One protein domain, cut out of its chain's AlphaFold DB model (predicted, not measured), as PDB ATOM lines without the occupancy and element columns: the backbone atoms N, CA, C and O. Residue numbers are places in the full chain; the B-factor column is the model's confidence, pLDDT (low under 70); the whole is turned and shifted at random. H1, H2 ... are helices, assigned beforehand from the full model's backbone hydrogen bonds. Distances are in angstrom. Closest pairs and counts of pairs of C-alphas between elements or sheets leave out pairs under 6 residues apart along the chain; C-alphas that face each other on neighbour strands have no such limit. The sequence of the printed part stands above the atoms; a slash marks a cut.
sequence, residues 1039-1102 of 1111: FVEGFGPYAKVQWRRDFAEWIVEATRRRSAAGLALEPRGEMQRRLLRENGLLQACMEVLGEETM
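What this domain is: This is residues 1039 to 1102 of the 1111 residues of the protein "Putative transcriptional regulatory protein" of Tolypocladium ophioglossoides (strain CBS 100239) (UniProt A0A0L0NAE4). On one side of long helix H1, short H2 crosses near its middle and H3 runs alongside its later half. The printed part has 64 residues, three named helices and no named strand: all helix. It is only just compact, close to loose: radius of gyration of the C-alphas 12.5 A, spans 37 by 27 by 16 A.

How they stand to each other: H1, residues 1045 to 1069, touches H2, residues 1078 to 1086, with 1052 to 1056 alone, only just about perpendicular at 71 degrees; C-alphas 1056 and 1084 come closest, 5.7 A. Its residues 1059 to 1067 alone touch H3, residues 1090 to 1097, the same way at a shallow 24 degrees; C-alphas 1060 and 1093 come closest, 5.2 A. Every O i to N i+4 pair is within hydrogen-bond range in H2, 19 of 21 in H1, 3 of 4 in H3.

Where its parts are: H1, 36.0 A long, begins at C-alpha (14.910, -18.862, 6.820); H3 ends at C-alpha (14.511, -47.861, 20.936).

The domain as a whole: The printed part has no cut; pLDDT is under 70 at 1039 to 1050 and 1098 to 1102.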
ATOM      1  N   PHE A1039      13.514 -28.365  20.481       59.56
ATOM      2  CA  PHE A1039      14.024 -27.839  19.221       59.56
ATOM      3  C   PHE A1039      14.032 -26.302  19.288       59.56
ATOM      4  O   PHE A1039      12.972 -25.676  19.289       59.56
ATOM      5  N   VAL A1040      15.221 -25.690  19.356       57.19
ATOM      6  CA  VAL A1040      15.378 -24.224  19.370       57.19
ATOM      7  C   VAL A1040      15.596 -23.720  17.940       57.19
ATOM      8  O   VAL A1040      16.618 -24.011  17.314       57.19
ATOM      9  N   GLU A1041      14.635 -22.962  17.402       54.03
ATOM     10  CA  GLU A1041      14.736 -22.383  16.058       54.03
ATOM     11  C   GLU A1041      15.859 -21.341  15.964       54.03
ATOM     12  O   GLU A1041      15.858 -20.338  16.671       54.03
ATOM     13  N   GLY A1042      16.813 -21.566  15.055       49.88
ATOM     14  CA  GLY A1042      17.883 -20.614  14.752       49.88
ATOM     15  C   GLY A1042      17.414 -19.387  13.955       49.88
ATOM     16  O   GLY A1042      16.320 -19.355  13.386       49.88
ATOM     17  N   PHE A1043      18.276 -18.371  13.887       41.88
ATOM     18  CA  PHE A1043      18.049 -17.136  13.130       41.88
ATOM     19  C   PHE A1043      18.186 -17.385  11.608       41.88
ATOM     20  O   PHE A1043      19.197 -17.914  11.153       41.88
ATOM     21  N   GLY A1044      17.185 -16.978  10.811       47.88
ATOM     22  CA  GLY A1044      17.221 -16.974   9.333       47.88
ATOM     23  C   GLY A1044      16.473 -18.129   8.617       47.88
ATOM     24  O   GLY A1044      16.473 -19.258   9.097       47.88
ATOM     25  N   PRO A1045      15.825 -17.894   7.454       48.44
ATOM     26  CA  PRO A1045      14.910 -18.862   6.820       48.44
ATOM     27  C   PRO A1045      15.584 -20.035   6.075       48.44
ATOM     28  O   PRO A1045      15.034 -21.132   6.074       48.44
ATOM     29  N   TYR A1046      16.773 -19.852   5.483       44.28
ATOM     30  CA  TYR A1046      17.473 -20.908   4.718       44.28
ATOM     31  C   TYR A1046      18.211 -21.926   5.604       44.28
ATOM     32  O   TYR A1046      18.260 -23.110   5.280       44.28
ATOM     33  N   ALA A1047      18.731 -21.491   6.758       51.97
ATOM     34  CA  ALA A1047      19.364 -22.379   7.734       51.97
ATOM     35  C   ALA A1047      18.336 -23.252   8.482       51.97
ATOM     36  O   ALA A1047      18.666 -24.359   8.894       51.97
ATOM     37  N   LYS A1048      17.078 -22.799   8.612       55.81
ATOM     38  CA  LYS A1048      16.021 -23.490   9.374       55.81
ATOM     39  C   LYS A1048      15.641 -24.870   8.823       55.81
ATOM     40  O   LYS A1048      15.401 -25.774   9.618       55.81
ATOM     41  N   VAL A1049      15.572 -25.047   7.500       60.56
ATOM     42  CA  VAL A1049      15.128 -26.320   6.889       60.56
ATOM     43  C   VAL A1049      16.229 -27.376   6.939       60.56
ATOM     44  O   VAL A1049      15.981 -28.489   7.401       60.56
ATOM     45  N   GLN A1050      17.452 -27.014   6.536       66.00
ATOM     46  CA  GLN A1050      18.602 -27.919   6.601       66.00
ATOM     47  C   GLN A1050      18.895 -28.320   8.052       66.00
ATOM     48  O   GLN A1050      19.060 -29.498   8.341       66.00
ATOM     49  N   TRP A1051      18.824 -27.367   8.986       71.00
ATOM     50  CA  TRP A1051      19.033 -27.634  10.407       71.00
ATOM     51  C   TRP A1051      18.013 -28.596  11.014       71.00
ATOM     52  O   TRP A1051      18.386 -29.485  11.771       71.00
ATOM     53  N   ARG A1052      16.723 -28.444  10.684       74.12
ATOM     54  CA  ARG A1052      15.663 -29.351  11.162       74.12
ATOM     55  C   ARG A1052      15.921 -30.792  10.742       74.12
ATOM     56  O   ARG A1052      15.736 -31.700  11.550       74.12
ATOM     57  N   ARG A1053      16.353 -30.981   9.495       78.75
ATOM     58  CA  ARG A1053      16.695 -32.294   8.956       78.75
ATOM     59  C   ARG A1053      17.966 -32.850   9.594       78.75
ATOM     60  O   ARG A1053      17.928 -33.964  10.104       78.75
ATOM     61  N   ASP A1054      19.039 -32.063   9.645       77.25
ATOM     62  CA  ASP A1054      20.315 -32.462  10.254       77.25
ATOM     63  C   ASP A1054      20.132 -32.836  11.737       77.25
ATOM     64  O   ASP A1054      20.705 -33.813  12.219       77.25
ATOM     65  N   PHE A1055      19.286 -32.097  12.463       80.88
ATOM     66  CA  PHE A1055      18.936 -32.384  13.853       80.88
ATOM     67  C   PHE A1055      18.128 -33.683  13.990       80.88
ATOM     68  O   PHE A1055      18.406 -34.487  14.876       80.88
ATOM     69  N   ALA A1056      17.158 -33.926  13.101       82.19
ATOM     70  CA  ALA A1056      16.378 -35.165  13.085       82.19
ATOM     71  C   ALA A1056      17.248 -36.395  12.761       82.19
ATOM     72  O   ALA A1056      17.142 -37.417  13.439       82.19
ATOM     73  N   GLU A1057      18.144 -36.285  11.775       85.69
ATOM     74  CA  GLU A1057      19.127 -37.321  11.431       85.69
ATOM     75  C   GLU A1057      20.088 -37.579  12.602       85.69
ATOM     76  O   GLU A1057      20.338 -38.733  12.966       85.69
ATOM     77  N   TRP A1058      20.556 -36.515  13.261       87.94
ATOM     78  CA  TRP A1058      21.393 -36.624  14.452       87.94
ATOM     79  C   TRP A1058      20.683 -37.307  15.624       87.94
ATOM     80  O   TRP A1058      21.313 -38.125  16.283       87.94
ATOM     81  N   ILE A1059      19.391 -37.056  15.877       85.88
ATOM     82  CA  ILE A1059      18.653 -37.753  16.948       85.88
ATOM     83  C   ILE A1059      18.695 -39.269  16.731       85.88
ATOM     84  O   ILE A1059      18.954 -40.017  17.677       85.88
ATOM     85  N   VAL A1060      18.458 -39.739  15.502       86.06
ATOM     86  CA  VAL A1060      18.505 -41.176  15.181       86.06
ATOM     87  C   VAL A1060      19.910 -41.727  15.408       86.06
ATOM     88  O   VAL A1060      20.077 -42.756  16.064       86.06
ATOM     89  N   GLU A1061      20.931 -41.020  14.928       86.19
ATOM     90  CA  GLU A1061      22.321 -41.449  15.063       86.19
ATOM     91  C   GLU A1061      22.804 -41.427  16.523       86.19
ATOM     92  O   GLU A1061      23.439 -42.379  16.976       86.19
ATOM     93  N   ALA A1062      22.438 -40.412  17.304       85.56
ATOM     94  CA  ALA A1062      22.717 -40.344  18.733       85.56
ATOM     95  C   ALA A1062      22.013 -41.479  19.489       85.56
ATOM     96  O   ALA A1062      22.617 -42.119  20.347       85.56
ATOM     97  N   THR A1063      20.767 -41.800  19.126       87.25
ATOM     98  CA  THR A1063      20.031 -42.946  19.687       87.25
ATOM     99  C   THR A1063      20.743 -44.262  19.372       87.25
ATOM    100  O   THR A1063      20.941 -45.086  20.266       87.25
ATOM    101  N   ARG A1064      21.209 -44.438  18.129       87.44
ATOM    102  CA  ARG A1064      21.983 -45.612  17.703       87.44
ATOM    103  C   ARG A1064      23.306 -45.726  18.456       87.44
ATOM    104  O   ARG A1064      23.620 -46.812  18.941       87.44
ATOM    105  N   ARG A1065      24.062 -44.633  18.600       85.88
ATOM    106  CA  ARG A1065      25.335 -44.620  19.344       85.88
ATOM    107  C   ARG A1065      25.132 -44.939  20.817       85.88
ATOM    108  O   ARG A1065      25.837 -45.793  21.345       85.88
ATOM    109  N   ARG A1066      24.115 -44.354  21.456       88.81
ATOM    110  CA  ARG A1066      23.748 -44.664  22.847       88.81
ATOM    111  C   ARG A1066      23.344 -46.129  23.024       88.81
ATOM    112  O   ARG A1066      23.809 -46.768  23.967       88.81
ATOM    113  N   SER A1067      22.555 -46.674  22.096       86.25
ATOM    114  CA  SER A1067      22.180 -48.095  22.073       86.25
ATOM    115  C   SER A1067      23.414 -48.998  21.947       86.25
ATOM    116  O   SER A1067      23.645 -49.871  22.785       86.25
ATOM    117  N   ALA A1068      24.291 -48.718  20.977       84.12
ATOM    118  CA  ALA A1068      25.537 -49.456  20.766       84.12
ATOM    119  C   ALA A1068      26.498 -49.361  21.967       84.12
ATOM    120  O   ALA A1068      27.187 -50.333  22.298       84.12
ATOM    121  N   ALA A1069      26.520 -48.219  22.656       80.94
ATOM    122  CA  ALA A1069      27.291 -47.992  23.873       80.94
ATOM    123  C   ALA A1069      26.686 -48.681  25.114       80.94
ATOM    124  O   ALA A1069      27.409 -48.936  26.078       80.94
ATOM    125  N   GLY A1070      25.404 -49.061  25.084       82.62
ATOM    126  CA  GLY A1070      24.682 -49.614  26.234       82.62
ATOM    127  C   GLY A1070      24.335 -48.556  27.287       82.62
ATOM    128  O   GLY A1070      24.383 -48.845  28.488       82.62
ATOM    129  N   LEU A1071      24.059 -47.327  26.842       87.38
ATOM    130  CA  LEU A1071      23.568 -46.216  27.660       87.38
ATOM    131  C   LEU A1071      22.036 -46.244  27.737       87.38
ATOM    132  O   LEU A1071      21.376 -46.795  26.858       87.38
ATOM    133  N   ALA A1072      21.470 -45.630  28.779       85.06
ATOM    134  CA  ALA A1072      20.022 -45.550  28.944       85.06
ATOM    135  C   ALA A1072      19.363 -44.799  27.772       85.06
ATOM    136  O   ALA A1072      19.869 -43.766  27.304       85.06
ATOM    137  N   LEU A1073      18.236 -45.339  27.311       86.06
ATOM    138  CA  LEU A1073      17.396 -44.790  26.256       86.06
ATOM    139  C   LEU A1073      16.002 -44.570  26.833       86.06
ATOM    140  O   LEU A1073      15.430 -45.489  27.407       86.06
ATOM    141  N   GLU A1074      15.480 -43.362  26.659       85.06
ATOM    142  CA  GLU A1074      14.134 -42.981  27.085       85.06
ATOM    143  C   GLU A1074      13.241 -42.718  25.861       85.06
ATOM    144  O   GLU A1074      13.753 -42.232  24.835       85.06
ATOM    145  N   PRO A1075      11.924 -42.985  25.955       81.75
ATOM    146  CA  PRO A1075      10.960 -42.684  24.901       81.75
ATOM    147  C   PRO A1075      11.010 -41.214  24.483       81.75
ATOM    148  O   PRO A1075      11.061 -40.308  25.313       81.75
ATOM    149  N   ARG A1076      10.983 -40.948  23.173       83.38
ATOM    150  CA  ARG A1076      11.068 -39.575  22.637       83.38
ATOM    151  C   ARG A1076       9.797 -38.786  22.953       83.38
ATOM    152  O   ARG A1076       8.701 -39.290  22.712       83.38
ATOM    153  N   GLY A1077       9.939 -37.541  23.414       80.00
ATOM    154  CA  GLY A1077       8.811 -36.637  23.643       80.00
ATOM    155  C   GLY A1077       8.051 -36.279  22.359       80.00
ATOM    156  O   GLY A1077       8.564 -36.411  21.243       80.00
ATOM    157  N   GLU A1078       6.816 -35.793  22.505       77.94
ATOM    158  CA  GLU A1078       5.883 -35.531  21.396       77.94
ATOM    159  C   GLU A1078       6.460 -34.595  20.318       77.94
ATOM    160  O   GLU A1078       6.325 -34.855  19.120       77.94
ATOM    161  N   MET A1079       7.184 -33.550  20.730       74.06
ATOM    162  CA  MET A1079       7.812 -32.586  19.821       74.06
ATOM    163  C   MET A1079       8.868 -33.239  18.912       74.06
ATOM    164  O   MET A1079       8.918 -32.961  17.713       74.06
ATOM    165  N   GLN A1080       9.684 -34.148  19.455       80.00
ATOM    166  CA  GLN A1080      10.694 -34.878  18.686       80.00
ATOM    167  C   GLN A1080      10.066 -35.949  17.798       80.00
ATOM    168  O   GLN A1080      10.480 -36.103  16.651       80.00
ATOM    169  N   ARG A1081       9.031 -36.651  18.284       81.81
ATOM    170  CA  ARG A1081       8.266 -37.604  17.464       81.81
ATOM    171  C   ARG A1081       7.652 -36.911  16.252       81.81
ATOM    172  O   ARG A1081       7.753 -37.426  15.141       81.81
ATOM    173  N   ARG A1082       7.091 -35.712  16.442       80.88
ATOM    174  CA  ARG A1082       6.580 -34.874  15.353       80.88
ATOM    175  C   ARG A1082       7.680 -34.494  14.360       80.88
ATOM    176  O   ARG A1082       7.491 -34.703  13.167       80.88
ATOM    177  N   LEU A1083       8.835 -34.016  14.832       81.25
ATOM    178  CA  LEU A1083       9.963 -33.657  13.964       81.25
ATOM    179  C   LEU A1083      10.486 -34.857  13.154       81.25
ATOM    180  O   LEU A1083      10.732 -34.743  11.953       81.25
ATOM    181  N   LEU A1084      10.638 -36.017  13.794       83.12
ATOM    182  CA  LEU A1084      11.074 -37.249  13.137       83.12
ATOM    183  C   LEU A1084      10.036 -37.744  12.119       83.12
ATOM    184  O   LEU A1084      10.418 -38.243  11.063       83.12
ATOM    185  N   ARG A1085       8.735 -37.577  12.397       85.56
ATOM    186  CA  ARG A1085       7.642 -37.916  11.471       85.56
ATOM    187  C   ARG A1085       7.636 -36.998  10.249       85.56
ATOM    188  O   ARG A1085       7.546 -37.492   9.132       85.56
ATOM    189  N   GLU A1086       7.809 -35.690  10.454       83.00
ATOM    190  CA  GLU A1086       7.921 -34.684   9.384       83.00
ATOM    191  C   GLU A1086       9.124 -34.948   8.450       83.00
ATOM    192  O   GLU A1086       9.068 -34.585   7.278       83.00
ATOM    193  N   ASN A1087      10.177 -35.623   8.933       82.56
ATOM    194  CA  ASN A1087      11.369 -35.986   8.151       82.56
ATOM    195  C   ASN A1087      11.422 -37.470   7.720       82.56
ATOM    196  O   ASN A1087      12.420 -37.892   7.141       82.56
ATOM    197  N   GLY A1088      10.391 -38.278   7.999       83.81
ATOM    198  CA  GLY A1088      10.365 -39.706   7.635       83.81
ATOM    199  C   GLY A1088      11.351 -40.601   8.404       83.81
ATOM    200  O   GLY A1088      11.654 -41.704   7.963       83.81
ATOM    201  N   LEU A1089      11.857 -40.147   9.554       85.88
ATOM    202  CA  LEU A1089      12.888 -40.819  10.360       85.88
ATOM    203  C   LEU A1089      12.348 -41.452  11.655       85.88
ATOM    204  O   LEU A1089      13.104 -42.058  12.415       85.88
ATOM    205  N   LEU A1090      11.043 -41.322  11.924       83.81
ATOM    206  CA  LEU A1090      10.422 -41.812  13.161       83.81
ATOM    207  C   LEU A1090      10.558 -43.331  13.317       83.81
ATOM    208  O   LEU A1090      10.953 -43.794  14.383       83.81
ATOM    209  N   GLN A1091      10.295 -44.093  12.253       82.19
ATOM    210  CA  GLN A1091      10.381 -45.555  12.277       82.19
ATOM    211  C   GLN A1091      11.805 -46.040  12.576       82.19
ATOM    212  O   GLN A1091      12.000 -46.832  13.491       82.19
ATOM    213  N   ALA A1092      12.809 -45.472  11.898       82.25
ATOM    214  CA  ALA A1092      14.217 -45.786  12.141       82.25
ATOM    215  C   ALA A1092      14.658 -45.475  13.586       82.25
ATOM    216  O   ALA A1092      15.535 -46.144  14.125       82.25
ATOM    217  N   CYS A1093      14.056 -44.469  14.228       82.31
ATOM    218  CA  CYS A1093      14.312 -44.149  15.632       82.31
ATOM    219  C   CYS A1093      13.649 -45.162  16.585       82.31
ATOM    220  O   CYS A1093      14.299 -45.646  17.511       82.31
ATOM    221  N   MET A1094      12.378 -45.513  16.345       83.06
ATOM    222  CA  MET A1094      11.619 -46.467  17.173       83.06
ATOM    223  C   MET A1094      12.211 -47.881  17.125       83.06
ATOM    224  O   MET A1094      12.322 -48.527  18.165       83.06
ATOM    225  N   GLU A1095      12.689 -48.320  15.955       82.56
ATOM    226  CA  GLU A1095      13.387 -49.603  15.787       82.56
ATOM    227  C   GLU A1095      14.627 -49.716  16.690       82.56
ATOM    228  O   GLU A1095      14.893 -50.772  17.259       82.56
ATOM    229  N   VAL A1096      15.374 -48.619  16.871       80.38
ATOM    230  CA  VAL A1096      16.560 -48.587  17.744       80.38
ATOM    231  C   VAL A1096      16.181 -48.536  19.229       80.38
ATOM    232  O   VAL A1096      16.922 -49.062  20.061       80.38
ATOM    233  N   LEU A1097      15.048 -47.913  19.569       80.06
ATOM    234  CA  LEU A1097      14.511 -47.861  20.936       80.06
ATOM    235  C   LEU A1097      13.866 -49.185  21.374       80.06
ATOM    236  O   LEU A1097      13.666 -49.391  22.567       80.06
ATOM    237  N   GLY A1098      13.563 -50.083  20.429       68.31
ATOM    238  CA  GLY A1098      12.830 -51.319  20.705       68.31
ATOM    239  C   GLY A1098      11.348 -51.084  21.017       68.31
ATOM    240  O   GLY A1098      10.730 -51.918  21.673       68.31
ATOM    241  N   GLU A1099      10.781 -49.954  20.580       68.00
ATOM    242  CA  GLU A1099       9.348 -49.670  20.698       68.00
ATOM    243  C   GLU A1099       8.601 -50.369  19.545       68.00
ATOM    244  O   GLU A1099       8.855 -50.082  18.374       68.00
ATOM    245  N   GLU A1100       7.684 -51.295  19.851       51.03
ATOM    246  CA  GLU A1100       6.804 -51.889  18.837       51.03
ATOM    247  C   GLU A1100       5.862 -50.818  18.256       51.03
ATOM    248  O   GLU A1100       5.239 -50.040  18.984       51.03
ATOM    249  N   THR A1101       5.736 -50.778  16.929       47.97
ATOM    250  CA  THR A1101       4.851 -49.864  16.196       47.97
ATOM    251  C   THR A1101       3.377 -50.156  16.497       47.97
ATOM    252  O   THR A1101       2.722 -50.902  15.777       47.97
ATOM    253  N   MET A1102       2.822 -49.537  17.536       44.19
ATOM    254  CA  MET A1102       1.383 -49.551  17.848       44.19
ATOM    255  C   MET A1102       0.648 -48.334  17.250       44.19
ATOM    256  O   MET A1102      -0.193 -47.726  17.904       44.19
TER     257      MET A1102